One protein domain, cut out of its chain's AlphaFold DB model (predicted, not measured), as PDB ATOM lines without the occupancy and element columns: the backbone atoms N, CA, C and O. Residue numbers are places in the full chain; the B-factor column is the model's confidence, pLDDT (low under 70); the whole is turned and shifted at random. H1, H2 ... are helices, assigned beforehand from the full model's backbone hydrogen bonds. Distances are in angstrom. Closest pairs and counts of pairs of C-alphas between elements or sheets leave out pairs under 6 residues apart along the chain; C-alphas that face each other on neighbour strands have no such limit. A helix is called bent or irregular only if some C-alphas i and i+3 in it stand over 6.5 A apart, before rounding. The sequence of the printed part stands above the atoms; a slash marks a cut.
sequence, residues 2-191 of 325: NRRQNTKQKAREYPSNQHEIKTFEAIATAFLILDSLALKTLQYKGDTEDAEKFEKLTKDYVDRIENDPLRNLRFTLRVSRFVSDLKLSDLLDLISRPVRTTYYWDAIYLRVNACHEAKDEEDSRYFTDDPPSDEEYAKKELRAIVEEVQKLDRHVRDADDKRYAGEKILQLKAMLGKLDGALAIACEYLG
ATOM      1  N   ASN A   2      46.711 -25.339 -59.985       54.81
ATOM      2  CA  ASN A   2      46.262 -24.521 -58.839       54.81
ATOM      3  C   ASN A   2      46.420 -25.151 -57.444       54.81
ATOM      4  O   ASN A   2      46.970 -24.505 -56.559       54.81
ATOM      5  N   ARG A   3      46.028 -26.417 -57.237       49.28
ATOM      6  CA  ARG A   3      46.065 -27.056 -55.904       49.28
ATOM      7  C   ARG A   3      47.450 -27.018 -55.247       49.28
ATOM      8  O   ARG A   3      47.571 -26.629 -54.094       49.28
ATOM      9  N   ARG A   4      48.511 -27.350 -56.002       53.31
ATOM     10  CA  ARG A   4      49.902 -27.347 -55.502       53.31
ATOM     11  C   ARG A   4      50.407 -25.940 -55.177       53.31
ATOM     12  O   ARG A   4      51.176 -25.790 -54.231       53.31
ATOM     13  N   GLN A   5      49.999 -24.931 -55.948       57.34
ATOM     14  CA  GLN A   5      50.354 -23.534 -55.691       57.34
ATOM     15  C   GLN A   5      49.628 -23.003 -54.451       57.34
ATOM     16  O   GLN A   5      50.279 -22.417 -53.591       57.34
ATOM     17  N   ASN A   6      48.341 -23.321 -54.284       59.94
ATOM     18  CA  ASN A   6      47.548 -22.862 -53.143       59.94
ATOM     19  C   ASN A   6      47.986 -23.519 -51.822       59.94
ATOM     20  O   ASN A   6      48.156 -22.830 -50.822       59.94
ATOM     21  N   THR A   7      48.298 -24.824 -51.813       56.19
ATOM     22  CA  THR A   7      48.896 -25.470 -50.625       56.19
ATOM     23  C   THR A   7      50.260 -24.891 -50.261       56.19
ATOM     24  O   THR A   7      50.570 -24.768 -49.080       56.19
ATOM     25  N   LYS A   8      51.082 -24.513 -51.251       56.94
ATOM     26  CA  LYS A   8      52.378 -23.866 -50.997       56.94
ATOM     27  C   LYS A   8      52.210 -22.433 -50.491       56.94
ATOM     28  O   LYS A   8      53.013 -22.007 -49.671       56.94
ATOM     29  N   GLN A   9      51.189 -21.711 -50.951       59.94
ATOM     30  CA  GLN A   9      50.858 -20.375 -50.462       59.94
ATOM     31  C   GLN A   9      50.342 -20.425 -49.015       59.94
ATOM     32  O   GLN A   9      50.922 -19.767 -48.158       59.94
ATOM     33  N   LYS A  10      49.379 -21.309 -48.713       57.31
ATOM     34  CA  LYS A  10      48.890 -21.572 -47.345       57.31
ATOM     35  C   LYS A  10      50.027 -21.954 -46.383       57.31
ATOM     36  O   LYS A  10      50.112 -21.422 -45.283       57.31
ATOM     37  N   ALA A  11      50.931 -22.841 -46.810       55.12
ATOM     38  CA  ALA A  11      52.070 -23.278 -45.997       55.12
ATOM     39  C   ALA A  11      53.145 -22.192 -45.793       55.12
ATOM     40  O   ALA A  11      53.881 -22.247 -44.812       55.12
ATOM     41  N   ARG A  12      53.252 -21.218 -46.710       55.22
ATOM     42  CA  ARG A  12      54.153 -20.061 -46.572       55.22
ATOM     43  C   ARG A  12      53.565 -18.966 -45.688       55.22
ATOM     44  O   ARG A  12      54.323 -18.334 -44.967       55.22
ATOM     45  N   GLU A  13      52.251 -18.750 -45.742       53.94
ATOM     46  CA  GLU A  13      51.563 -17.765 -44.897       53.94
ATOM     47  C   GLU A  13      51.444 -18.240 -43.437       53.94
ATOM     48  O   GLU A  13      51.572 -17.416 -42.538       53.94
ATOM     49  N   TYR A  14      51.268 -19.548 -43.181       52.75
ATOM     50  CA  TYR A  14      51.101 -20.100 -41.824       52.75
ATOM     51  C   TYR A  14      51.771 -21.482 -41.635       52.75
ATOM     52  O   TYR A  14      51.095 -22.517 -41.658       52.75
ATOM     53  N   PRO A  15      53.097 -21.544 -41.411       47.25
ATOM     54  CA  PRO A  15      53.843 -22.805 -41.364       47.25
ATOM     55  C   PRO A  15      53.542 -23.715 -40.153       47.25
ATOM     56  O   PRO A  15      53.812 -24.911 -40.247       47.25
ATOM     57  N   SER A  16      52.954 -23.223 -39.047       51.66
ATOM     58  CA  SER A  16      52.647 -24.050 -37.855       51.66
ATOM     59  C   SER A  16      51.166 -24.433 -37.664       51.66
ATOM     60  O   SER A  16      50.852 -25.096 -36.679       51.66
ATOM     61  N   ASN A  17      50.259 -24.076 -38.590       66.94
ATOM     62  CA  ASN A  17      48.794 -24.234 -38.435       66.94
ATOM     63  C   ASN A  17      48.137 -25.227 -39.412       66.94
ATOM     64  O   ASN A  17      46.932 -25.188 -39.646       66.94
ATOM     65  N   GLN A  18      48.887 -26.177 -39.978       74.94
ATOM     66  CA  GLN A  18      48.320 -27.134 -40.941       74.94
ATOM     67  C   GLN A  18      47.173 -27.985 -40.354       74.94
ATOM     68  O   GLN A  18      46.238 -28.342 -41.071       74.94
ATOM     69  N   HIS A  19      47.223 -28.296 -39.056       80.50
ATOM     70  CA  HIS A  19      46.138 -28.989 -38.354       80.50
ATOM     71  C   HIS A  19      44.904 -28.103 -38.147       80.50
ATOM     72  O   HIS A  19      43.782 -28.585 -38.305       80.50
ATOM     73  N   GLU A  20      45.097 -26.816 -37.867       80.75
ATOM     74  CA  GLU A  20      44.008 -25.845 -37.757       80.75
ATOM     75  C   GLU A  20      43.287 -25.686 -39.105       80.75
ATOM     76  O   GLU A  20      42.069 -25.834 -39.176       80.75
ATOM     77  N   ILE A  21      44.041 -25.526 -40.200       82.75
ATOM     78  CA  ILE A  21      43.477 -25.423 -41.555       82.75
ATOM     79  C   ILE A  21      42.644 -26.664 -41.894       82.75
ATOM     80  O   ILE A  21      41.519 -26.530 -42.359       82.75
ATOM     81  N   LYS A  22      43.151 -27.871 -41.612       86.62
ATOM     82  CA  LYS A  22      42.395 -29.118 -41.829       86.62
ATOM     83  C   LYS A  22      41.107 -29.180 -41.009       86.62
ATOM     84  O   LYS A  22      40.108 -29.710 -41.487       86.62
ATOM     85  N   THR A  23      41.133 -28.654 -39.787       86.50
ATOM     86  CA  THR A  23      39.953 -28.614 -38.915       86.50
ATOM     87  C   THR A  23      38.901 -27.683 -39.505       86.50
ATOM     88  O   THR A  23      37.738 -28.065 -39.622       86.50
ATOM     89  N   PHE A  24      39.301 -26.501 -39.979       87.19
ATOM     90  CA  PHE A  24      38.363 -25.609 -40.648       87.19
ATOM     91  C   PHE A  24      37.868 -26.176 -41.984       87.19
ATOM     92  O   PHE A  24      36.686 -26.042 -42.287       87.19
ATOM     93  N   GLU A  25      38.721 -26.844 -42.768       89.44
ATOM     94  CA  GLU A  25      38.304 -27.541 -43.993       89.44
ATOM     95  C   GLU A  25      37.230 -28.604 -43.693       89.44
ATOM     96  O   GLU A  25      36.259 -28.726 -44.440       89.44
ATOM     97  N   ALA A  26      37.340 -29.324 -42.574       89.31
ATOM     98  CA  ALA A  26      36.317 -30.276 -42.143       89.31
ATOM     99  C   ALA A  26      34.993 -29.585 -41.759       89.31
ATOM    100  O   ALA A  26      33.931 -30.011 -42.213       89.31
ATOM    101  N   ILE A  27      35.053 -28.483 -41.000       88.88
ATOM    102  CA  ILE A  27      33.877 -27.670 -40.634       88.88
ATOM    103  C   ILE A  27      33.182 -27.125 -41.894       88.88
ATOM    104  O   ILE A  27      31.972 -27.265 -42.051       88.88
ATOM    105  N   ALA A  28      33.947 -26.548 -42.822       89.12
ATOM    106  CA  ALA A  28      33.444 -26.013 -44.085       89.12
ATOM    107  C   ALA A  28      32.821 -27.099 -44.980       89.12
ATOM    108  O   ALA A  28      31.800 -26.863 -45.624       89.12
ATOM    109  N   THR A  29      33.410 -28.298 -44.995       90.19
ATOM    110  CA  THR A  29      32.875 -29.445 -45.740       90.19
ATOM    111  C   THR A  29      31.513 -29.865 -45.195       90.19
ATOM    112  O   THR A  29      30.573 -29.992 -45.975       90.19
ATOM    113  N   ALA A  30      31.386 -30.021 -43.873       89.56
ATOM    114  CA  ALA A  30      30.113 -30.366 -43.238       89.56
ATOM    115  C   ALA A  30      29.038 -29.308 -43.534       89.56
ATOM    116  O   ALA A  30      27.911 -29.644 -43.886       89.56
ATOM    117  N   PHE A  31      29.405 -28.024 -43.492       89.56
ATOM    118  CA  PHE A  31      28.490 -26.941 -43.837       89.56
ATOM    119  C   PHE A  31      27.970 -26.998 -45.269       89.56
ATOM    120  O   PHE A  31      26.774 -26.860 -45.470       89.56
ATOM    121  N   LEU A  32      28.836 -27.207 -46.257       88.69
ATOM    122  CA  LEU A  32      28.410 -27.251 -47.659       88.69
ATOM    123  C   LEU A  32      27.564 -28.491 -47.980       88.69
ATOM    124  O   LEU A  32      26.705 -28.445 -48.860       88.69
ATOM    125  N   ILE A  33      27.789 -29.600 -47.270       88.50
ATOM    126  CA  ILE A  33      26.922 -30.779 -47.374       88.50
ATOM    127  C   ILE A  33      25.550 -30.468 -46.763       88.50
ATOM    128  O   ILE A  33      24.536 -30.743 -47.405       88.50
ATOM    129  N   LEU A  34      25.509 -29.845 -45.581       88.19
ATOM    130  CA  LEU A  34      24.263 -29.401 -44.949       88.19
ATOM    131  C   LEU A  34      23.508 -28.380 -45.807       88.19
ATOM    132  O   LEU A  34      22.305 -28.531 -45.975       88.19
ATOM    133  N   ASP A  35      24.201 -27.409 -46.410       88.62
ATOM    134  CA  ASP A  35      23.621 -26.444 -47.353       88.62
ATOM    135  C   ASP A  35      22.911 -27.178 -48.505       88.62
ATOM    136  O   ASP A  35      21.764 -26.885 -48.830       88.62
ATOM    137  N   SER A  36      23.554 -28.193 -49.094       87.81
ATOM    138  CA  SER A  36      22.950 -28.981 -50.177       87.81
ATOM    139  C   SER A  36      21.727 -29.786 -49.723       87.81
ATOM    140  O   SER A  36      20.732 -29.846 -50.445       87.81
ATOM    141  N   LEU A  37      21.783 -30.408 -48.540       87.38
ATOM    142  CA  LEU A  37      20.668 -31.189 -47.994       87.38
ATOM    143  C   LEU A  37      19.475 -30.300 -47.618       87.38
ATOM    144  O   LEU A  37      18.328 -30.657 -47.897       87.38
ATOM    145  N   ALA A  38      19.742 -29.136 -47.024       86.38
ATOM    146  CA  ALA A  38      18.723 -28.160 -46.669       86.38
ATOM    147  C   ALA A  38      18.051 -27.587 -47.920       86.38
ATOM    148  O   ALA A  38      16.827 -27.599 -48.002       86.38
ATOM    149  N   LEU A  39      18.829 -27.199 -48.938       86.31
ATOM    150  CA  LEU A  39      18.282 -26.668 -50.187       86.31
ATOM    151  C   LEU A  39      17.357 -27.677 -50.884       86.31
ATOM    152  O   LEU A  39      16.241 -27.325 -51.256       86.31
ATOM    153  N   LYS A  40      17.774 -28.946 -50.990       85.31
ATOM    154  CA  LYS A  40      16.928 -30.014 -51.555       85.31
ATOM    155  C   LYS A  40      15.631 -30.206 -50.777       85.31
ATOM    156  O   LYS A  40      14.584 -30.438 -51.369       85.31
ATOM    157  N   THR A  41      15.709 -30.120 -49.453       82.62
ATOM    158  CA  THR A  41      14.548 -30.272 -48.572       82.62
ATOM    159  C   THR A  41      13.555 -29.126 -48.745       82.62
ATOM    160  O   THR A  41      12.360 -29.377 -48.880       82.62
ATOM    161  N   LEU A  42      14.046 -27.885 -48.787       81.19
ATOM    162  CA  LEU A  42      13.217 -26.694 -48.988       81.19
ATOM    163  C   LEU A  42      12.541 -26.711 -50.368       81.19
ATOM    164  O   LEU A  42      11.346 -26.449 -50.473       81.19
ATOM    165  N   GLN A  43      13.273 -27.112 -51.414       82.69
ATOM    166  CA  GLN A  43      12.732 -27.249 -52.772       82.69
ATOM    167  C   GLN A  43      11.658 -28.341 -52.883       82.69
ATOM    168  O   GLN A  43      10.700 -28.177 -53.634       82.69
ATOM    169  N   TYR A  44      11.794 -29.447 -52.143       74.69
ATOM    170  CA  TYR A  44      10.855 -30.569 -52.204       74.69
ATOM    171  C   TYR A  44       9.465 -30.226 -51.647       74.69
ATOM    172  O   TYR A  44       8.465 -30.620 -52.242       74.69
ATOM    173  N   LYS A  45       9.375 -29.481 -50.534       65.50
ATOM    174  CA  LYS A  45       8.087 -29.212 -49.861       65.50
ATOM    175  C   LYS A  45       7.342 -27.962 -50.357       65.50
ATOM    176  O   LYS A  45       6.255 -27.677 -49.866       65.50
ATOM    177  N   GLY A  46       7.895 -27.244 -51.341       57.34
ATOM    178  CA  GLY A  46       7.217 -26.129 -52.012       57.34
ATOM    179  C   GLY A  46       7.306 -24.772 -51.309       57.34
ATOM    180  O   GLY A  46       6.568 -23.864 -51.686       57.34
ATOM    181  N   ASP A  47       8.205 -24.593 -50.334       63.53
ATOM    182  CA  ASP A  47       8.494 -23.269 -49.767       63.53
ATOM    183  C   ASP A  47       9.437 -22.495 -50.701       63.53
ATOM    184  O   ASP A  47      10.648 -22.389 -50.494       63.53
ATOM    185  N   THR A  48       8.882 -22.044 -51.829       69.38
ATOM    186  CA  THR A  48       9.653 -21.462 -52.933       69.38
ATOM    187  C   THR A  48      10.363 -20.175 -52.531       69.38
ATOM    188  O   THR A  48      11.450 -19.905 -53.030       69.38
ATOM    189  N   GLU A  49       9.791 -19.392 -51.614       76.75
ATOM    190  CA  GLU A  49      10.373 -18.111 -51.211       76.75
ATOM    191  C   GLU A  49      11.637 -18.309 -50.363       76.75
ATOM    192  O   GLU A  49      12.679 -17.700 -50.634       76.75
ATOM    193  N   ASP A  50      11.582 -19.185 -49.360       72.00
ATOM    194  CA  ASP A  50      12.730 -19.438 -48.493       72.00
ATOM    195  C   ASP A  50      13.779 -20.326 -49.175       72.00
ATOM    196  O   ASP A  50      14.982 -20.106 -48.985       72.00
ATOM    197  N   ALA A  51      13.360 -21.226 -50.071       78.75
ATOM    198  CA  ALA A  51      14.269 -21.934 -50.968       78.75
ATOM    199  C   ALA A  51      15.034 -20.967 -51.888       78.75
ATOM    200  O   ALA A  51      16.255 -21.076 -51.980       78.75
ATOM    201  N   GLU A  52      14.375 -19.988 -52.520       82.56
ATOM    202  CA  GLU A  52      15.030 -18.997 -53.389       82.56
ATOM    203  C   GLU A  52      16.000 -18.090 -52.617       82.56
ATOM    204  O   GLU A  52      17.114 -17.806 -53.079       82.56
ATOM    205  N   LYS A  53      15.611 -17.639 -51.416       82.62
ATOM    206  CA  LYS A  53      16.490 -16.851 -50.537       82.62
ATOM    207  C   LYS A  53      17.728 -17.648 -50.137       82.62
ATOM    208  O   LYS A  53      18.839 -17.105 -50.171       82.62
ATOM    209  N   PHE A  54      17.546 -18.916 -49.768       83.00
ATOM    210  CA  PHE A  54      18.647 -19.783 -49.376       83.00
ATOM    211  C   PHE A  54      19.542 -20.135 -50.564       83.00
ATOM    212  O   PHE A  54      20.762 -20.007 -50.462       83.00
ATOM    213  N   GLU A  55      18.951 -20.448 -51.719       84.94
ATOM    214  CA  GLU A  55      19.672 -20.696 -52.965       84.94
ATOM    215  C   GLU A  55      20.561 -19.505 -53.300       84.94
ATOM    216  O   GLU A  55      21.760 -19.674 -53.493       84.94
ATOM    217  N   LYS A  56      20.030 -18.277 -53.271       85.44
ATOM    218  CA  LYS A  56      20.813 -17.058 -53.531       85.44
ATOM    219  C   LYS A  56      22.002 -16.902 -52.577       85.44
ATOM    220  O   LYS A  56      23.035 -16.362 -52.975       85.44
ATOM    221  N   LEU A  57      21.878 -17.371 -51.335       80.56
ATOM    222  CA  LEU A  57      22.935 -17.322 -50.323       80.56
ATOM    223  C   LEU A  57      24.031 -18.373 -50.560       80.56
ATOM    224  O   LEU A  57      25.200 -18.112 -50.253       80.56
ATOM    225  N   THR A  58      23.673 -19.539 -51.104       82.69
ATOM    226  CA  THR A  58      24.585 -20.672 -51.343       82.69
ATOM    227  C   THR A  58      25.071 -20.782 -52.792       82.69
ATOM    228  O   THR A  58      26.036 -21.503 -53.052       82.69
ATOM    229  N   LYS A  59      24.452 -20.043 -53.721       81.50
ATOM    230  CA  LYS A  59      24.596 -20.164 -55.180       81.50
ATOM    231  C   LYS A  59      26.038 -20.205 -55.660       81.50
ATOM    232  O   LYS A  59      26.430 -21.146 -56.338       81.50
ATOM    233  N   ASP A  60      26.857 -19.235 -55.250       82.19
ATOM    234  CA  ASP A  60      28.247 -19.132 -55.725       82.19
ATOM    235  C   ASP A  60      29.085 -20.378 -55.390       82.19
ATOM    236  O   ASP A  60      29.950 -20.778 -56.168       82.19
ATOM    237  N   TYR A  61      28.820 -21.026 -54.254       82.19
ATOM    238  CA  TYR A  61      29.531 -22.241 -53.857       82.19
ATOM    239  C   TYR A  61      28.924 -23.488 -54.498       82.19
ATOM    240  O   TYR A  61      29.662 -24.316 -55.035       82.19
ATOM    241  N   VAL A  62      27.595 -23.613 -54.477       80.12
ATOM    242  CA  VAL A  62      26.877 -24.771 -55.028       80.12
ATOM    243  C   VAL A  62      27.116 -24.885 -56.534       80.12
ATOM    244  O   VAL A  62      27.560 -25.939 -56.986       80.12
ATOM    245  N   ASP A  63      26.983 -23.788 -57.286       81.44
ATOM    246  CA  ASP A  63      27.200 -23.765 -58.737       81.44
ATOM    247  C   ASP A  63      28.624 -24.206 -59.098       81.44
ATOM    248  O   ASP A  63      28.840 -24.942 -60.062       81.44
ATOM    249  N   ARG A  64      29.630 -23.794 -58.318       81.06
ATOM    250  CA  ARG A  64      31.028 -24.194 -58.551       81.06
ATOM    251  C   ARG A  64      31.266 -25.675 -58.261       81.06
ATOM    252  O   ARG A  64      32.064 -26.300 -58.957       81.06
ATOM    253  N   ILE A  65      30.589 -26.240 -57.263       83.19
ATOM    254  CA  ILE A  65      30.693 -27.664 -56.903       83.19
ATOM    255  C   ILE A  65      29.945 -28.536 -57.925       83.19
ATOM    256  O   ILE A  65      30.414 -29.618 -58.299       83.19
ATOM    257  N   GLU A  66      28.795 -28.074 -58.413       79.19
ATOM    258  CA  GLU A  66      28.007 -28.757 -59.443       79.19
ATOM    259  C   GLU A  66      28.677 -28.719 -60.820       79.19
ATOM    260  O   GLU A  66      28.661 -29.712 -61.556       79.19
ATOM    261  N   ASN A  67      29.357 -27.618 -61.136       81.00
ATOM    262  CA  ASN A  67      30.142 -27.462 -62.357       81.00
ATOM    263  C   ASN A  67      31.577 -28.006 -62.257       81.00
ATOM    264  O   ASN A  67      32.377 -27.761 -63.162       81.00
ATOM    265  N   ASP A  68      31.918 -28.777 -61.211       78.12
ATOM    266  CA  ASP A  68      33.231 -29.430 -61.122       78.12
ATOM    267  C   ASP A  68      33.430 -30.371 -62.331       78.12
ATOM    268  O   ASP A  68      32.563 -31.205 -62.608       78.12
ATOM    269  N   PRO A  69      34.572 -30.297 -63.043       75.75
ATOM    270  CA  PRO A  69      34.869 -31.161 -64.189       75.75
ATOM    271  C   PRO A  69      34.836 -32.667 -63.870       75.75
ATOM    272  O   PRO A  69      34.742 -33.484 -64.782       75.75
ATOM    273  N   LEU A  70      34.898 -33.062 -62.596       81.19
ATOM    274  CA  LEU A  70      34.786 -34.445 -62.130       81.19
ATOM    275  C   LEU A  70      33.378 -34.767 -61.601       81.19
ATOM    276  O   LEU A  70      33.233 -35.313 -60.505       81.19
ATOM    277  N   ARG A  71      32.332 -34.472 -62.384       74.62
ATOM    278  CA  ARG A  71      30.919 -34.730 -62.018       74.62
ATOM    279  C   ARG A  71      30.620 -36.184 -61.626       74.62
ATOM    280  O   ARG A  71      29.716 -36.418 -60.831       74.62
ATOM    281  N   ASN A  72      31.413 -37.136 -62.121       77.94
ATOM    282  CA  ASN A  72      31.281 -38.568 -61.823       77.94
ATOM    283  C   ASN A  72      31.710 -38.945 -60.389       77.94
ATOM    284  O   ASN A  72      31.465 -40.066 -59.947       77.94
ATOM    285  N   LEU A  73      32.374 -38.046 -59.652       79.62
ATOM    286  CA  LEU A  73      32.731 -38.273 -58.251       79.62
ATOM    287  C   LEU A  73      31.533 -38.048 -57.319       79.62
ATOM    288  O   LEU A  73      30.697 -37.165 -57.540       79.62
ATOM    289  N   ARG A  74      31.516 -38.792 -56.201       83.88
ATOM    290  CA  ARG A  74      30.564 -38.569 -55.100       83.88
ATOM    291  C   ARG A  74      30.580 -37.098 -54.681       83.88
ATOM    292  O   ARG A  74      31.647 -36.499 -54.557       83.88
ATOM    293  N   PHE A  75      29.397 -36.544 -54.417       82.38
ATOM    294  CA  PHE A  75      29.230 -35.133 -54.057       82.38
ATOM    295  C   PHE A  75      30.132 -34.715 -52.886       82.38
ATOM    296  O   PHE A  75      30.840 -33.720 -52.984       82.38
ATOM    297  N   THR A  76      30.229 -35.539 -51.839       82.44
ATOM    298  CA  THR A  76      31.102 -35.285 -50.679       82.44
ATOM    299  C   THR A  76      32.584 -35.126 -51.042       82.44
ATOM    300  O   THR A  76      33.275 -34.285 -50.468       82.44
ATOM    301  N   LEU A  77      33.081 -35.872 -52.035       83.25
ATOM    302  CA  LEU A  77      34.461 -35.743 -52.521       83.25
ATOM    303  C   LEU A  77      34.663 -34.457 -53.329       83.25
ATOM    304  O   LEU A  77      35.723 -33.838 -53.226       83.25
ATOM    305  N   ARG A  78      33.652 -34.040 -54.101       84.69
ATOM    306  CA  ARG A  78      33.672 -32.758 -54.824       84.69
ATOM    307  C   ARG A  78      33.691 -31.578 -53.854       84.69
ATOM    308  O   ARG A  78      34.531 -30.697 -54.006       84.69
ATOM    309  N   VAL A  79      32.863 -31.617 -52.807       85.44
ATOM    310  CA  VAL A  79      32.863 -30.609 -51.733       85.44
ATOM    311  C   VAL A  79      34.230 -30.542 -51.052       85.44
ATOM    312  O   VAL A  79      34.817 -29.468 -50.965       85.44
ATOM    313  N   SER A  80      34.785 -31.681 -50.623       85.75
ATOM    314  CA  SER A  80      36.093 -31.713 -49.955       85.75
ATOM    315  C   SER A  80      37.205 -31.127 -50.833       85.75
ATOM    316  O   SER A  80      38.028 -30.341 -50.363       85.75
ATOM    317  N   ARG A  81      37.203 -31.452 -52.131       85.19
ATOM    318  CA  ARG A  81      38.159 -30.893 -53.092       85.19
ATOM    319  C   ARG A  81      37.996 -29.383 -53.243       85.19
ATOM    320  O   ARG A  81      38.998 -28.674 -53.194       85.19
ATOM    321  N   PHE A  82      36.761 -28.918 -53.408       86.56
ATOM    322  CA  PHE A  82      36.437 -27.500 -53.505       86.56
ATOM    323  C   PHE A  82      36.947 -26.734 -52.279       86.56
ATOM    324  O   PHE A  82      37.674 -25.754 -52.417       86.56
ATOM    325  N   VAL A  83      36.654 -27.239 -51.079       86.56
ATOM    326  CA  VAL A  83      37.075 -26.636 -49.810       86.56
ATOM    327  C   VAL A  83      38.598 -26.603 -49.664       86.56
ATOM    328  O   VAL A  83      39.152 -25.577 -49.267       86.56
ATOM    329  N   SER A  84      39.307 -27.672 -50.042       84.94
ATOM    330  CA  SER A  84      40.778 -27.682 -50.029       84.94
ATOM    331  C   SER A  84      41.395 -26.613 -50.942       84.94
ATOM    332  O   SER A  84      42.493 -26.115 -50.659       84.94
ATOM    333  N   ASP A  85      40.705 -26.253 -52.026       85.56
ATOM    334  CA  ASP A  85      41.149 -25.247 -52.990       85.56
ATOM    335  C   ASP A  85      40.787 -23.803 -52.570       85.56
ATOM    336  O   ASP A  85      41.325 -22.865 -53.161       85.56
ATOM    337  N   LEU A  86      39.963 -23.593 -51.531       84.19
ATOM    338  CA  LEU A  86      39.630 -22.259 -51.001       84.19
ATOM    339  C   LEU A  86      40.805 -21.609 -50.263       84.19
ATOM    340  O   LEU A  86      41.613 -22.293 -49.629       84.19
ATOM    341  N   LYS A  87      40.886 -20.272 -50.283       84.94
ATOM    342  CA  LYS A  87      41.814 -19.523 -49.418       84.94
ATOM    343  C   LYS A  87      41.316 -19.537 -47.972       84.94
ATOM    344  O   LYS A  87      40.129 -19.714 -47.718       84.94
ATOM    345  N   LEU A  88      42.220 -19.311 -47.016       81.06
ATOM    346  CA  LEU A  88      41.865 -19.289 -45.592       81.06
ATOM    347  C   LEU A  88      40.818 -18.207 -45.272       81.06
ATOM    348  O   LEU A  88      39.913 -18.465 -44.488       81.06
ATOM    349  N   SER A  89      40.904 -17.034 -45.907       80.75
ATOM    350  CA  SER A  89      39.911 -15.958 -45.770       80.75
ATOM    351  C   SER A  89      38.506 -16.415 -46.152       80.75
ATOM    352  O   SER A  89      37.562 -16.191 -45.402       80.75
ATOM    353  N   ASP A  90      38.385 -17.097 -47.289       83.56
ATOM    354  CA  ASP A  90      37.105 -17.544 -47.845       83.56
ATOM    355  C   ASP A  90      36.516 -18.668 -46.989       83.56
ATOM    356  O   ASP A  90      35.307 -18.778 -46.809       83.56
ATOM    357  N   LEU A  91      37.397 -19.487 -46.420       83.06
ATOM    358  CA  LEU A  91      37.041 -20.576 -45.533       83.06
ATOM    359  C   LEU A  91      36.541 -20.044 -44.180       83.06
ATOM    360  O   LEU A  91      35.496 -20.477 -43.698       83.06
ATOM    361  N   LEU A  92      37.235 -19.059 -43.601       81.38
ATOM    362  CA  LEU A  92      36.799 -18.374 -42.382       81.38
ATOM    363  C   LEU A  92      35.497 -17.588 -42.589       81.38
ATOM    364  O   LEU A  92      34.669 -17.539 -41.678       81.38
ATOM    365  N   ASP A  93      35.294 -16.994 -43.768       83.25
ATOM    366  CA  ASP A  93      34.029 -16.345 -44.117       83.25
ATOM    367  C   ASP A  93      32.886 -17.364 -44.140       83.25
ATOM    368  O   ASP A  93      31.880 -17.171 -43.452       83.25
ATOM    369  N   LEU A  94      33.085 -18.493 -44.828       83.38
ATOM    370  CA  LEU A  94      32.096 -19.560 -44.979       83.38
ATOM    371  C   LEU A  94      31.631 -20.133 -43.635       83.38
ATOM    372  O   LEU A  94      30.427 -20.269 -43.420       83.38
ATOM    373  N   ILE A  95      32.554 -20.405 -42.707       80.12
ATOM    374  CA  ILE A  95      32.199 -20.931 -41.376       80.12
ATOM    375  C   ILE A  95      31.524 -19.888 -40.474       80.12
ATOM    376  O   ILE A  95      30.972 -20.236 -39.435       80.12
ATOM    377  N   SER A  96      31.582 -18.603 -40.831       72.56
ATOM    378  CA  SER A  96      31.150 -17.514 -39.956       72.56
ATOM    379  C   SER A  96      29.763 -16.956 -40.250       72.56
ATOM    380  O   SER A  96      29.416 -15.899 -39.725       72.56
ATOM    381  N   ARG A  97      28.961 -17.643 -41.072       70.50
ATOM    382  CA  ARG A  97      27.631 -17.185 -41.494       70.50
ATOM    383  C   ARG A  97      26.520 -17.759 -40.595       70.50
ATOM    384  O   ARG A  97      26.055 -18.867 -40.861       70.50
ATOM    385  N   PRO A  98      26.022 -17.006 -39.590       58.56
ATOM    386  CA  PRO A  98      25.008 -17.486 -38.647       58.56
ATOM    387  C   PRO A  98      23.626 -17.731 -39.253       58.56
ATOM    388  O   PRO A  98      22.826 -18.495 -38.712       58.56
ATOM    389  N   VAL A  99      23.369 -17.093 -40.396       58.41
ATOM    390  CA  VAL A  99      22.092 -17.083 -41.122       58.41
ATOM    391  C   VAL A  99      21.625 -18.493 -41.514       58.41
ATOM    392  O   VAL A  99      20.434 -18.721 -41.668       58.41
ATOM    393  N   ARG A 100      22.542 -19.461 -41.610       72.00
ATOM    394  CA  ARG A 100      22.243 -20.844 -42.012       72.00
ATOM    395  C   ARG A 100      21.443 -21.633 -40.971       72.00
ATOM    396  O   ARG A 100      20.781 -22.601 -41.316       72.00
ATOM    397  N   THR A 101      21.491 -21.210 -39.707       77.31
ATOM    398  CA  THR A 101      20.885 -21.946 -38.585       77.31
ATOM    399  C   THR A 101      19.378 -22.131 -38.753       77.31
ATOM    400  O   THR A 101      18.877 -23.211 -38.470       77.31
ATOM    401  N   THR A 102      18.668 -21.102 -39.225       77.81
ATOM    402  CA  THR A 102      17.209 -21.155 -39.416       77.81
ATOM    403  C   THR A 102      16.845 -22.167 -40.499       77.81
ATOM    404  O   THR A 102      16.128 -23.114 -40.218       77.81
ATOM    405  N   TYR A 103      17.481 -22.081 -41.669       81.81
ATOM    406  CA  TYR A 103      17.232 -23.008 -42.780       81.81
ATOM    407  C   TYR A 103      17.538 -24.472 -42.437       81.81
ATOM    408  O   TYR A 103      16.860 -25.378 -42.913       81.81
ATOM    409  N   TYR A 104      18.550 -24.734 -41.605       83.81
ATOM    410  CA  TYR A 104      18.823 -26.092 -41.125       83.81
ATOM    411  C   TYR A 104      17.763 -26.589 -40.148       83.81
ATOM    412  O   TYR A 104      17.404 -27.763 -40.187       83.81
ATOM    413  N   TRP A 105      17.274 -25.708 -39.277       80.06
ATOM    414  CA  TRP A 105      16.179 -26.020 -38.367       80.06
ATOM    415  C   TRP A 105      14.911 -26.364 -39.160       80.06
ATOM    416  O   TRP A 105      14.336 -27.430 -38.944       80.06
ATOM    417  N   ASP A 106      14.562 -25.533 -40.146       79.12
ATOM    418  CA  ASP A 106      13.411 -25.746 -41.028       79.12
ATOM    419  C   ASP A 106      13.559 -27.048 -41.816       79.12
ATOM    420  O   ASP A 106      12.639 -27.858 -41.852       79.12
ATOM    421  N   ALA A 107      14.741 -27.318 -42.379       82.88
ATOM    422  CA  ALA A 107      14.992 -28.560 -43.102       82.88
ATOM    423  C   ALA A 107      14.797 -29.805 -42.218       82.88
ATOM    424  O   ALA A 107      14.173 -30.771 -42.654       82.88
ATOM    425  N   ILE A 108      15.288 -29.793 -40.973       82.19
ATOM    426  CA  ILE A 108      15.071 -30.906 -40.037       82.19
ATOM    427  C   ILE A 108      13.574 -31.080 -39.758       82.19
ATOM    428  O   ILE A 108      13.057 -32.188 -39.881       82.19
ATOM    429  N   TYR A 109      12.872 -29.993 -39.433       80.31
ATOM    430  CA  TYR A 109      11.445 -30.031 -39.113       80.31
ATOM    431  C   TYR A 109      10.596 -30.519 -40.296       80.31
ATOM    432  O   TYR A 109       9.752 -31.401 -40.146       80.31
ATOM    433  N   LEU A 110      10.867 -30.009 -41.499       79.88
ATOM    434  CA  LEU A 110      10.183 -30.415 -42.726       79.88
ATOM    435  C   LEU A 110      10.379 -31.903 -43.020       79.88
ATOM    436  O   LEU A 110       9.428 -32.557 -43.446       79.88
ATOM    437  N   ARG A 111      11.576 -32.452 -42.769       81.44
ATOM    438  CA  ARG A 111      11.842 -33.887 -42.947       81.44
ATOM    439  C   ARG A 111      11.194 -34.759 -41.893       81.44
ATOM    440  O   ARG A 111      10.676 -35.808 -42.257       81.44
ATOM    441  N   VAL A 112      11.174 -34.337 -40.632       79.81
ATOM    442  CA  VAL A 112      10.415 -35.039 -39.588       79.81
ATOM    443  C   VAL A 112       8.932 -35.088 -39.967       79.81
ATOM    444  O   VAL A 112       8.342 -36.164 -39.968       79.81
ATOM    445  N   ASN A 113       8.354 -33.964 -40.402       78.62
ATOM    446  CA  ASN A 113       6.961 -33.925 -40.853       78.62
ATOM    447  C   ASN A 113       6.712 -34.811 -42.077       78.62
ATOM    448  O   ASN A 113       5.710 -35.509 -42.110       78.62
ATOM    449  N   ALA A 114       7.621 -34.822 -43.057       76.31
ATOM    450  CA  ALA A 114       7.504 -35.709 -44.216       76.31
ATOM    451  C   ALA A 114       7.539 -37.196 -43.816       76.31
ATOM    452  O   ALA A 114       6.854 -38.008 -44.424       76.31
ATOM    453  N   CYS A 115       8.304 -37.559 -42.779       76.31
ATOM    454  CA  CYS A 115       8.291 -38.924 -42.258       76.31
ATOM    455  C   CYS A 115       6.951 -39.266 -41.585       76.31
ATOM    456  O   CYS A 115       6.444 -40.364 -41.785       76.31
ATOM    457  N   HIS A 116       6.360 -38.332 -40.829       77.31
ATOM    458  CA  HIS A 116       5.026 -38.514 -40.247       77.31
ATOM    459  C   HIS A 116       3.940 -38.654 -41.322       77.31
ATOM    460  O   HIS A 116       3.153 -39.591 -41.257       77.31
ATOM    461  N   GLU A 117       3.944 -37.777 -42.329       76.12
ATOM    462  CA  GLU A 117       3.012 -37.826 -43.466       76.12
ATOM    463  C   GLU A 117       3.118 -39.166 -44.212       76.12
ATOM    464  O   GLU A 117       2.107 -39.816 -44.464       76.12
ATOM    465  N   ALA A 118       4.341 -39.628 -44.493       71.88
ATOM    466  CA  ALA A 118       4.560 -40.911 -45.155       71.88
ATOM    467  C   ALA A 118       4.090 -42.108 -44.310       71.88
ATOM    468  O   ALA A 118       3.540 -43.059 -44.858       71.88
ATOM    469  N   LYS A 119       4.259 -42.051 -42.982       68.94
ATOM    470  CA  LYS A 119       3.781 -43.088 -42.060       68.94
ATOM    471  C   LYS A 119       2.252 -43.171 -42.024       68.94
ATOM    472  O   LYS A 119       1.706 -44.270 -42.082       68.94
ATOM    473  N   ASP A 120       1.572 -42.027 -41.963       65.06
ATOM    474  CA  ASP A 120       0.104 -41.968 -41.967       65.06
ATOM    475  C   ASP A 120      -0.473 -42.513 -43.290       65.06
ATOM    476  O   ASP A 120      -1.507 -43.189 -43.306       65.06
ATOM    477  N   GLU A 121       0.216 -42.275 -44.410       62.81
ATOM    478  CA  GLU A 121      -0.142 -42.852 -45.706       62.81
ATOM    479  C   GLU A 121       0.122 -44.362 -45.779       62.81
ATOM    480  O   GLU A 121      -0.684 -45.089 -46.361       62.81
ATOM    481  N   GLU A 122       1.206 -44.861 -45.190       56.38
ATOM    482  CA  GLU A 122       1.538 -46.290 -45.160       56.38
ATOM    483  C   GLU A 122       0.540 -47.090 -44.308       56.38
ATOM    484  O   GLU A 122       0.046 -48.133 -44.745       56.38
ATOM    485  N   ASP A 123       0.125 -46.537 -43.163       57.69
ATOM    486  CA  ASP A 123      -0.940 -47.097 -42.322       57.69
ATOM    487  C   ASP A 123      -2.295 -47.149 -43.066       57.69
ATOM    488  O   ASP A 123      -3.124 -48.028 -42.811       57.69
ATOM    489  N   SER A 124      -2.513 -46.267 -44.051       57.50
ATOM    490  CA  SER A 124      -3.688 -46.299 -44.937       57.50
ATOM    491  C   SER A 124      -3.555 -47.266 -46.131       57.50
ATOM    492  O   SER A 124      -4.567 -47.700 -46.687       57.50
ATOM    493  N   ARG A 125      -2.322 -47.638 -46.511       53.38
ATOM    494  CA  ARG A 125      -1.975 -48.485 -47.673       53.38
ATOM    495  C   ARG A 125      -1.828 -49.979 -47.342       53.38
ATOM    496  O   ARG A 125      -1.373 -50.732 -48.200       53.38
ATOM    497  N   TYR A 126      -2.276 -50.444 -46.171       53.12
ATOM    498  CA  TYR A 126      -2.183 -51.834 -45.663       53.12
ATOM    499  C   TYR A 126      -2.764 -52.973 -46.554       53.12
ATOM    500  O   TYR A 126      -2.908 -54.102 -46.087       53.12
ATOM    501  N   PHE A 127      -3.101 -52.727 -47.825       52.59
ATOM    502  CA  PHE A 127      -3.710 -53.690 -48.748       52.59
ATOM    503  C   PHE A 127      -2.917 -54.011 -50.030       52.59
ATOM    504  O   PHE A 127      -3.443 -54.758 -50.856       52.59
ATOM    505  N   THR A 128      -1.679 -53.540 -50.223       52.91
ATOM    506  CA  THR A 128      -0.907 -53.866 -51.447       52.91
ATOM    507  C   THR A 128       0.603 -54.012 -51.227       52.91
ATOM    508  O   THR A 128       1.221 -53.160 -50.595       52.91
ATOM    509  N   ASP A 129       1.183 -55.074 -51.805       52.50
ATOM    510  CA  ASP A 129       2.626 -55.365 -51.885       52.50
ATOM    511  C   ASP A 129       3.321 -54.425 -52.892       52.50
ATOM    512  O   ASP A 129       3.464 -54.769 -54.067       52.50
ATOM    513  N   ASP A 130       3.743 -53.241 -52.449       50.03
ATOM    514  CA  ASP A 130       4.372 -52.221 -53.304       50.03
ATOM    515  C   ASP A 130       5.751 -51.744 -52.755       50.03
ATOM    516  O   ASP A 130       6.115 -52.088 -51.629       50.03
ATOM    517  N   PRO A 131       6.584 -51.059 -53.577       49.31
ATOM    518  CA  PRO A 131       8.046 -50.878 -53.418       49.31
ATOM    519  C   PRO A 131       8.425 -49.951 -52.227       49.31
ATOM    520  O   PRO A 131       7.517 -49.449 -51.572       49.31
ATOM    521  N   PRO A 132       9.725 -49.739 -51.872       51.75
ATOM    522  CA  PRO A 132      10.089 -49.210 -50.552       51.75
ATOM    523  C   PRO A 132       9.412 -47.869 -50.278       51.75
ATOM    524  O   PRO A 132       9.484 -46.955 -51.101       51.75
ATOM    525  N   SER A 133       8.746 -47.809 -49.126       60.06
ATOM    526  CA  SER A 133       7.878 -46.719 -48.701       60.06
ATOM    527  C   SER A 133       8.558 -45.355 -48.806       60.06
ATOM    528  O   SER A 133       9.745 -45.202 -48.491       60.06
ATOM    529  N   ASP A 134       7.779 -44.344 -49.199       69.62
ATOM    530  CA  ASP A 134       8.149 -42.927 -49.152       69.62
ATOM    531  C   ASP A 134       8.736 -42.544 -47.766       69.62
ATOM    532  O   ASP A 134       9.600 -41.665 -47.656       69.62
ATOM    533  N   GLU A 135       8.364 -43.289 -46.714       72.50
ATOM    534  CA  GLU A 135       8.881 -43.184 -45.350       72.50
ATOM    535  C   GLU A 135      10.360 -43.595 -45.232       72.50
ATOM    536  O   GLU A 135      11.145 -42.918 -44.560       72.50
ATOM    537  N   GLU A 136      10.794 -44.674 -45.892       78.44
ATOM    538  CA  GLU A 136      12.180 -45.157 -45.823       78.44
ATOM    539  C   GLU A 136      13.142 -44.174 -46.509       78.44
ATOM    540  O   GLU A 136      14.252 -43.912 -46.024       78.44
ATOM    541  N   TYR A 137      12.692 -43.559 -47.606       78.75
ATOM    542  CA  TYR A 137      13.423 -42.487 -48.273       78.75
ATOM    543  C   TYR A 137      13.524 -41.235 -47.388       78.75
ATOM    544  O   TYR A 137      14.629 -40.721 -47.180       78.75
ATOM    545  N   ALA A 138      12.411 -40.788 -46.796       77.62
ATOM    546  CA  ALA A 138      12.390 -39.633 -45.898       77.62
ATOM    547  C   ALA A 138      13.270 -39.849 -44.651       77.62
ATOM    548  O   ALA A 138      14.079 -38.980 -44.304       77.62
ATOM    549  N   LYS A 139      13.213 -41.042 -44.038       83.69
ATOM    550  CA  LYS A 139      14.077 -41.448 -42.913       83.69
ATOM    551  C   LYS A 139      15.555 -41.425 -43.288       83.69
ATOM    552  O   LYS A 139      16.385 -40.958 -42.507       83.69
ATOM    553  N   LYS A 140      15.906 -41.905 -44.483       87.12
ATOM    554  CA  LYS A 140      17.291 -41.902 -44.973       87.12
ATOM    555  C   LYS A 140      17.834 -40.483 -45.141       87.12
ATOM    556  O   LYS A 140      18.984 -40.228 -44.783       87.12
ATOM    557  N   GLU A 141      17.029 -39.565 -45.669       84.50
ATOM    558  CA  GLU A 141      17.428 -38.163 -45.819       84.50
ATOM    559  C   GLU A 141      17.511 -37.438 -44.469       84.50
ATOM    560  O   GLU A 141      18.483 -36.717 -44.231       84.50
ATOM    561  N   LEU A 142      16.576 -37.698 -43.549       86.62
ATOM    562  CA  LEU A 142      16.638 -37.186 -42.178       86.62
ATOM    563  C   LEU A 142      17.911 -37.664 -41.463       86.62
ATOM    564  O   LEU A 142      18.636 -36.852 -40.886       86.62
ATOM    565  N   ARG A 143      18.243 -38.958 -41.569       89.88
ATOM    566  CA  ARG A 143      19.476 -39.524 -41.001       89.88
ATOM    567  C   ARG A 143      20.725 -38.857 -41.578       89.88
ATOM    568  O   ARG A 143      21.645 -38.550 -40.825       89.88
ATOM    569  N   ALA A 144      20.749 -38.565 -42.879       88.69
ATOM    570  CA  ALA A 144      21.869 -37.859 -43.498       88.69
ATOM    571  C   ALA A 144      22.070 -36.448 -42.910       88.69
ATOM    572  O   ALA A 144      23.207 -36.052 -42.652       88.69
ATOM    573  N   ILE A 145      20.986 -35.705 -42.651       87.50
ATOM    574  CA  ILE A 145      21.061 -34.382 -42.009       87.50
ATOM    575  C   ILE A 145      21.585 -34.515 -40.572       87.50
ATOM    576  O   ILE A 145      22.533 -33.822 -40.198       87.50
ATOM    577  N   VAL A 146      21.017 -35.434 -39.785       88.44
ATOM    578  CA  VAL A 146      21.416 -35.692 -38.388       88.44
ATOM    579  C   VAL A 146      22.903 -36.043 -38.293       88.44
ATOM    580  O   VAL A 146      23.632 -35.454 -37.491       88.44
ATOM    581  N   GLU A 147      23.388 -36.954 -39.139       90.81
ATOM    582  CA  GLU A 147      24.794 -37.365 -39.163       90.81
ATOM    583  C   GLU A 147      25.745 -36.203 -39.478       90.81
ATOM    584  O   GLU A 147      26.813 -36.093 -38.867       90.81
ATOM    585  N   GLU A 148      25.386 -35.332 -40.423       90.31
ATOM    586  CA  GLU A 148      26.216 -34.184 -40.792       90.31
ATOM    587  C   GLU A 148      26.222 -33.100 -39.705       90.31
ATOM    588  O   GLU A 148      27.285 -32.552 -39.405       90.31
ATOM    589  N   VAL A 149      25.096 -32.856 -39.021       89.00
ATOM    590  CA  VAL A 149      25.055 -31.964 -37.844       89.00
ATOM    591  C   VAL A 149      25.937 -32.507 -36.713       89.00
ATOM    592  O   VAL A 149      26.711 -31.761 -36.110       89.00
ATOM    593  N   GLN A 150      25.902 -33.817 -36.455       89.06
ATOM    594  CA  GLN A 150      26.766 -34.450 -35.451       89.06
ATOM    595  C   GLN A 150      28.254 -34.420 -35.845       89.06
ATOM    596  O   GLN A 150      29.126 -34.243 -34.989       89.06
ATOM    597  N   LYS A 151      28.588 -34.586 -37.134       89.94
ATOM    598  CA  LYS A 151      29.965 -34.397 -37.635       89.94
ATOM    599  C   LYS A 151      30.430 -32.962 -37.418       89.94
ATOM    600  O   LYS A 151      31.535 -32.769 -36.910       89.94
ATOM    601  N   LEU A 152      29.587 -31.980 -37.738       89.75
ATOM    602  CA  LEU A 152      29.881 -30.566 -37.525       89.75
ATOM    603  C   LEU A 152      30.182 -30.274 -36.047       89.75
ATOM    604  O   LEU A 152      31.220 -29.686 -35.752       89.75
ATOM    605  N   ASP A 153      29.352 -30.748 -35.114       88.75
ATOM    606  CA  ASP A 153      29.582 -30.566 -33.673       88.75
ATOM    607  C   ASP A 153      30.888 -31.206 -33.193       88.75
ATOM    608  O   ASP A 153      31.642 -30.568 -32.458       88.75
ATOM    609  N   ARG A 154      31.237 -32.406 -33.675       88.88
ATOM    610  CA  ARG A 154      32.541 -33.021 -33.364       88.88
ATOM    611  C   ARG A 154      33.714 -32.161 -33.830       88.88
ATOM    612  O   ARG A 154      34.660 -31.973 -33.069       88.88
ATOM    613  N   HIS A 155      33.659 -31.626 -35.049       89.00
ATOM    614  CA  HIS A 155      34.727 -30.771 -35.575       89.00
ATOM    615  C   HIS A 155      34.817 -29.428 -34.841       89.00
ATOM    616  O   HIS A 155      35.918 -28.939 -34.592       89.00
ATOM    617  N   VAL A 156      33.680 -28.852 -34.445       87.00
ATOM    618  CA  VAL A 156      33.633 -27.612 -33.658       87.00
ATOM    619  C   VAL A 156      34.172 -27.832 -32.239       87.00
ATOM    620  O   VAL A 156      34.898 -26.976 -31.737       87.00
ATOM    621  N   ARG A 157      33.883 -28.975 -31.599       84.56
ATOM    622  CA  ARG A 157      34.472 -29.338 -30.295       84.56
ATOM    623  C   ARG A 157      35.985 -29.520 -30.384       84.56
ATOM    624  O   ARG A 157      36.694 -28.925 -29.588       84.56
ATOM    625  N   ASP A 158      36.473 -30.256 -31.383       85.19
ATOM    626  CA  ASP A 158      37.917 -30.451 -31.586       85.19
ATOM    627  C   ASP A 158      38.651 -29.119 -31.831       85.19
ATOM    628  O   ASP A 158      39.747 -28.900 -31.314       85.19
ATOM    629  N   ALA A 159      38.028 -28.197 -32.573       82.88
ATOM    630  CA  ALA A 159      38.559 -26.851 -32.772       82.88
ATOM    631  C   ALA A 159      38.594 -26.032 -31.470       82.88
ATOM    632  O   ALA A 159      39.561 -25.312 -31.225       82.88
ATOM    633  N   ASP A 160      37.564 -26.148 -30.630       82.25
ATOM    634  CA  ASP A 160      37.487 -25.456 -29.342       82.25
ATOM    635  C   ASP A 160      38.502 -25.981 -28.324       82.25
ATOM    636  O   ASP A 160      39.208 -25.184 -27.704       82.25
ATOM    637  N   ASP A 161      38.635 -27.306 -28.212       79.62
ATOM    638  CA  ASP A 161      39.593 -27.965 -27.318       79.62
ATOM    639  C   ASP A 161      41.031 -27.524 -27.636       79.62
ATOM    640  O   ASP A 161      41.859 -27.326 -26.742       79.62
ATOM    641  N   LYS A 162      41.315 -27.294 -28.923       80.44
ATOM    642  CA  LYS A 162      42.604 -26.797 -29.426       80.44
ATOM    643  C   LYS A 162      42.705 -25.267 -29.474       80.44
ATOM    644  O   LYS A 162      43.755 -24.745 -29.846       80.44
ATOM    645  N   ARG A 163      41.652 -24.547 -29.064       76.69
ATOM    646  CA  ARG A 163      41.532 -23.074 -29.047       76.69
ATOM    647  C   ARG A 163      41.731 -22.404 -30.411       76.69
ATOM    648  O   ARG A 163      42.223 -21.278 -30.491       76.69
ATOM    649  N   TYR A 164      41.329 -23.076 -31.483       78.75
ATOM    650  CA  TYR A 164      41.379 -22.546 -32.844       78.75
ATOM    651  C   TYR A 164      40.289 -21.499 -33.083       78.75
ATOM    652  O   TYR A 164      39.196 -21.601 -32.535       78.75
ATOM    653  N   ALA A 165      40.585 -20.473 -33.888       66.56
ATOM    654  CA  ALA A 165      39.662 -19.405 -34.319       66.56
ATOM    655  C   ALA A 165      38.760 -18.720 -33.255       66.56
ATOM    656  O   ALA A 165      37.825 -18.009 -33.633       66.56
ATOM    657  N   GLY A 166      39.041 -18.866 -31.954       74.94
ATOM    658  CA  GLY A 166      38.456 -18.112 -30.834       74.94
ATOM    659  C   GLY A 166      36.962 -17.784 -30.972       74.94
ATOM    660  O   GLY A 166      36.098 -18.647 -30.828       74.94
ATOM    661  N   GLU A 167      36.654 -16.514 -31.266       73.00
ATOM    662  CA  GLU A 167      35.281 -15.992 -31.379       73.00
ATOM    663  C   GLU A 167      34.425 -16.736 -32.423       73.00
ATOM    664  O   GLU A 167      33.225 -16.918 -32.219       73.00
ATOM    665  N   LYS A 168      35.016 -17.211 -33.527       76.75
ATOM    666  CA  LYS A 168      34.272 -17.910 -34.591       76.75
ATOM    667  C   LYS A 168      33.778 -19.282 -34.131       76.75
ATOM    668  O   LYS A 168      32.639 -19.640 -34.417       76.75
ATOM    669  N   ILE A 169      34.592 -20.022 -33.376       79.81
ATOM    670  CA  ILE A 169      34.192 -21.312 -32.792       79.81
ATOM    671  C   ILE A 169      33.103 -21.119 -31.731       79.81
ATOM    672  O   ILE A 169      32.163 -21.911 -31.659       79.81
ATOM    673  N   LEU A 170      33.153 -20.023 -30.972       75.94
ATOM    674  CA  LEU A 170      32.094 -19.691 -30.018       75.94
ATOM    675  C   LEU A 170      30.755 -19.400 -30.721       75.94
ATOM    676  O   LEU A 170      29.713 -19.902 -30.298       75.94
ATOM    677  N   GLN A 171      30.781 -18.646 -31.827       79.00
ATOM    678  CA  GLN A 171      29.598 -18.415 -32.666       79.00
ATOM    679  C   GLN A 171      29.043 -19.734 -33.232       79.00
ATOM    680  O   GLN A 171      27.831 -19.947 -33.222       79.00
ATOM    681  N   LEU A 172      29.923 -20.644 -33.661       82.12
ATOM    682  CA  LEU A 172      29.556 -21.975 -34.157       82.12
ATOM    683  C   LEU A 172      28.869 -22.836 -33.095       82.12
ATOM    684  O   LEU A 172      27.820 -23.419 -33.364       82.12
ATOM    685  N   LYS A 173      29.407 -22.869 -31.873       81.88
ATOM    686  CA  LYS A 173      28.782 -23.577 -30.746       81.88
ATOM    687  C   LYS A 173      27.384 -23.061 -30.441       81.88
ATOM    688  O   LYS A 173      26.480 -23.844 -30.175       81.88
ATOM    689  N   ALA A 174      27.191 -21.752 -30.505       78.81
ATOM    690  CA  ALA A 174      25.884 -21.167 -30.275       78.81
ATOM    691  C   ALA A 174      24.869 -21.476 -31.376       78.81
ATOM    692  O   ALA A 174      23.702 -21.706 -31.066       78.81
ATOM    693  N   MET A 175      25.293 -21.516 -32.643       82.12
ATOM    694  CA  MET A 175      24.436 -22.013 -33.723       82.12
ATOM    695  C   MET A 175      24.019 -23.464 -33.474       82.12
ATOM    696  O   MET A 175      22.833 -23.779 -33.531       82.12
ATOM    697  N   LEU A 176      24.974 -24.329 -33.122       85.00
ATOM    698  CA  LEU A 176      24.696 -25.729 -32.788       85.00
ATOM    699  C   LEU A 176      23.745 -25.848 -31.590       85.00
ATOM    700  O   LEU A 176      22.807 -26.633 -31.630       85.00
ATOM    701  N   GLY A 177      23.905 -25.006 -30.567       79.00
ATOM    702  CA  GLY A 177      22.998 -24.961 -29.418       79.00
ATOM    703  C   GLY A 177      21.560 -24.536 -29.753       79.00
ATOM    704  O   GLY A 177      20.642 -24.877 -29.007       79.00
ATOM    705  N   LYS A 178      21.339 -23.808 -30.859       79.50
ATOM    706  CA  LYS A 178      19.993 -23.501 -31.379       79.50
ATOM    707  C   LYS A 178      19.395 -24.670 -32.169       79.50
ATOM    708  O   LYS A 178      18.183 -24.849 -32.145       79.50
ATOM    709  N   LEU A 179      20.235 -25.467 -32.832       81.38
ATOM    710  CA  LEU A 179      19.820 -26.663 -33.580       81.38
ATOM    711  C   LEU A 179      19.540 -27.870 -32.686       81.38
ATOM    712  O   LEU A 179      18.817 -28.768 -33.101       81.38
ATOM    713  N   ASP A 180      20.079 -27.877 -31.467       82.81
ATOM    714  CA  ASP A 180      19.967 -28.979 -30.506       82.81
ATOM    715  C   ASP A 180      18.523 -29.459 -30.306       82.81
ATOM    716  O   ASP A 180      18.255 -30.655 -30.359       82.81
ATOM    717  N   GLY A 181      17.574 -28.522 -30.188       74.44
ATOM    718  CA  GLY A 181      16.155 -28.850 -30.039       74.44
ATOM    719  C   GLY A 181      15.564 -29.575 -31.253       74.44
ATOM    720  O   GLY A 181      14.865 -30.568 -31.084       74.44
ATOM    721  N   ALA A 182      15.876 -29.128 -32.474       78.50
ATOM    722  CA  ALA A 182      15.432 -29.817 -33.689       78.50
ATOM    723  C   ALA A 182      16.114 -31.183 -33.846       78.50
ATOM    724  O   ALA A 182      15.479 -32.153 -34.256       78.50
ATOM    725  N   LEU A 183      17.394 -31.277 -33.478       85.06
ATOM    726  CA  LEU A 183      18.133 -32.533 -33.520       85.06
ATOM    727  C   LEU A 183      17.571 -33.558 -32.527       85.06
ATOM    728  O   LEU A 183      17.530 -34.741 -32.850       85.06
ATOM    729  N   ALA A 184      17.132 -33.126 -31.343       78.81
ATOM    730  CA  ALA A 184      16.492 -33.997 -30.359       78.81
ATOM    731  C   ALA A 184      15.228 -34.652 -30.925       78.81
ATOM    732  O   ALA A 184      15.111 -35.874 -30.865       78.81
ATOM    733  N   ILE A 185      14.359 -33.859 -31.559       76.25
ATOM    734  CA  ILE A 185      13.133 -34.349 -32.208       76.25
ATOM    735  C   ILE A 185      13.473 -35.352 -33.321       76.25
ATOM    736  O   ILE A 185      12.880 -36.425 -33.406       76.25
ATOM    737  N   ALA A 186      14.462 -35.034 -34.162       80.31
ATOM    738  CA  ALA A 186      14.880 -35.920 -35.246       80.31
ATOM    739  C   ALA A 186      15.465 -37.251 -34.744       80.31
ATOM    740  O   ALA A 186      15.151 -38.304 -35.295       80.31
ATOM    741  N   CYS A 187      16.305 -37.218 -33.706       83.50
ATOM    742  CA  CYS A 187      16.863 -38.423 -33.091       83.50
ATOM    743  C   CYS A 187      15.773 -39.283 -32.439       83.50
ATOM    744  O   CYS A 187      15.781 -40.495 -32.627       83.50
ATOM    745  N   GLU A 188      14.817 -38.664 -31.738       81.81
ATOM    746  CA  GLU A 188      13.670 -39.357 -31.144       81.81
ATOM    747  C   GLU A 188      12.849 -40.093 -32.210       81.81
ATOM    748  O   GLU A 188      12.572 -41.282 -32.053       81.81
ATOM    749  N   TYR A 189      12.551 -39.433 -33.336       78.75
ATOM    750  CA  TYR A 189      11.839 -40.060 -34.454       78.75
ATOM    751  C   TYR A 189      12.607 -41.247 -35.056       78.75
ATOM    752  O   TYR A 189      12.026 -42.285 -35.372       78.75
ATOM    753  N   LEU A 190      13.926 -41.107 -35.220       84.12
ATOM    754  CA  LEU A 190      14.785 -42.161 -35.766       84.12
ATOM    755  C   LEU A 190      15.033 -43.317 -34.781       84.12
ATOM    756  O   LEU A 190      15.583 -44.339 -35.193       84.12
ATOM    757  N   GLY A 191      14.642 -43.174 -33.510       80.31
ATOM    758  CA  GLY A 191      14.955 -44.126 -32.442       80.31
ATOM    759  C   GLY A 191      16.424 -44.101 -32.004       80.31
ATOM    760  O   GLY A 191      16.899 -45.055 -31.390       80.31
TER     761      GLY A 191
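This is residues 2 to 191 of the 325 residues of an uncharacterized protein of Aspergillus oryzae (strain 3.042) (UniProt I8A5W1). The long helix H2 runs through the middle of an elongated, all-helix body, with H7 packed along one side of it and H3 and H4 on the other. H6 and H7 form a long hairpin, and the bent H8 folds back over both; H1 sits at one end of the body, and residues 123 to 132 stick out at the other. The printed part has 190 residues with eight named helices, H1 to H8 in chain order, and no named strand. It is compact, with a radius of gyration of the C-alphas of 18.5 A and spans of 67 by 36 by 30 A.

H1, residues 2 to 13, begins at C-alpha 2 (46.262, -24.521, -58.839). H2, residues 18 to 45, is 41.3 A long and begins at C-alpha 18 (48.320, -27.134, -40.941). H3, residues 48 to 66, is irregular: C-alphas 57 and 60 are 7.8 A apart, and it has a kink of 75 degrees near residue 58. H4 is residues 75 to 85 and H5 residues 88 to 95. H6, residues 100 to 124, is 36.5 A long; H7, residues 134 to 161, is 41.1 A. By its hydrogen bonds H8 was assigned as one helix, residues 167 to 190, but it is bent: C-alphas 178 and 181 are 6.7 A apart. Its arms are H8a, residues 167 to 178, and H8b, residues 181 to 190, which ends at C-alpha 190 (14.785, -42.161, -35.766).

H2 is the hub, touching five helices. It touches H7 at a shallow tilt of 26 degrees, opposite ways, closest at the C-alphas of Ala 30 and Leu 152, 5.7 A. H2 and H3 form a hairpin, closest at C-alphas 42 and 51, 5.3 A. H2 also touches H4 (Thr 29 and Ser 80, C-alphas 5.8 A), H5 (Ala 28 and Ile 95, 5.9 A) and H6 (Ala 38 and Ala 107, 5.2 A). H6, H7 and H8a form an up and down bundle, each running against the one before; H6 and H8a only just touch, with 3 pairs of C-alphas within 8 A, and only at their ends. H1 touches H4 with residues 2 to 6 alone, closest at the C-alphas of Arg 3 and Asp 85, 6.0 A. H1 and H7 are apart. Every O i to N i+4 pair is within hydrogen-bond range in H1, H2, H4, H5, H6, H7, H8a and H8b; in H3, 12 of 15 are.

The C-alphas farthest apart are those of Arg 12 and Phe 127, 67.0 A. The printed part has no cut and no long link. Its mean pLDDT is 77.2, with residues 2 to 17, 45 to 48, 98 to 99, 119 to 134 and 165 under 70.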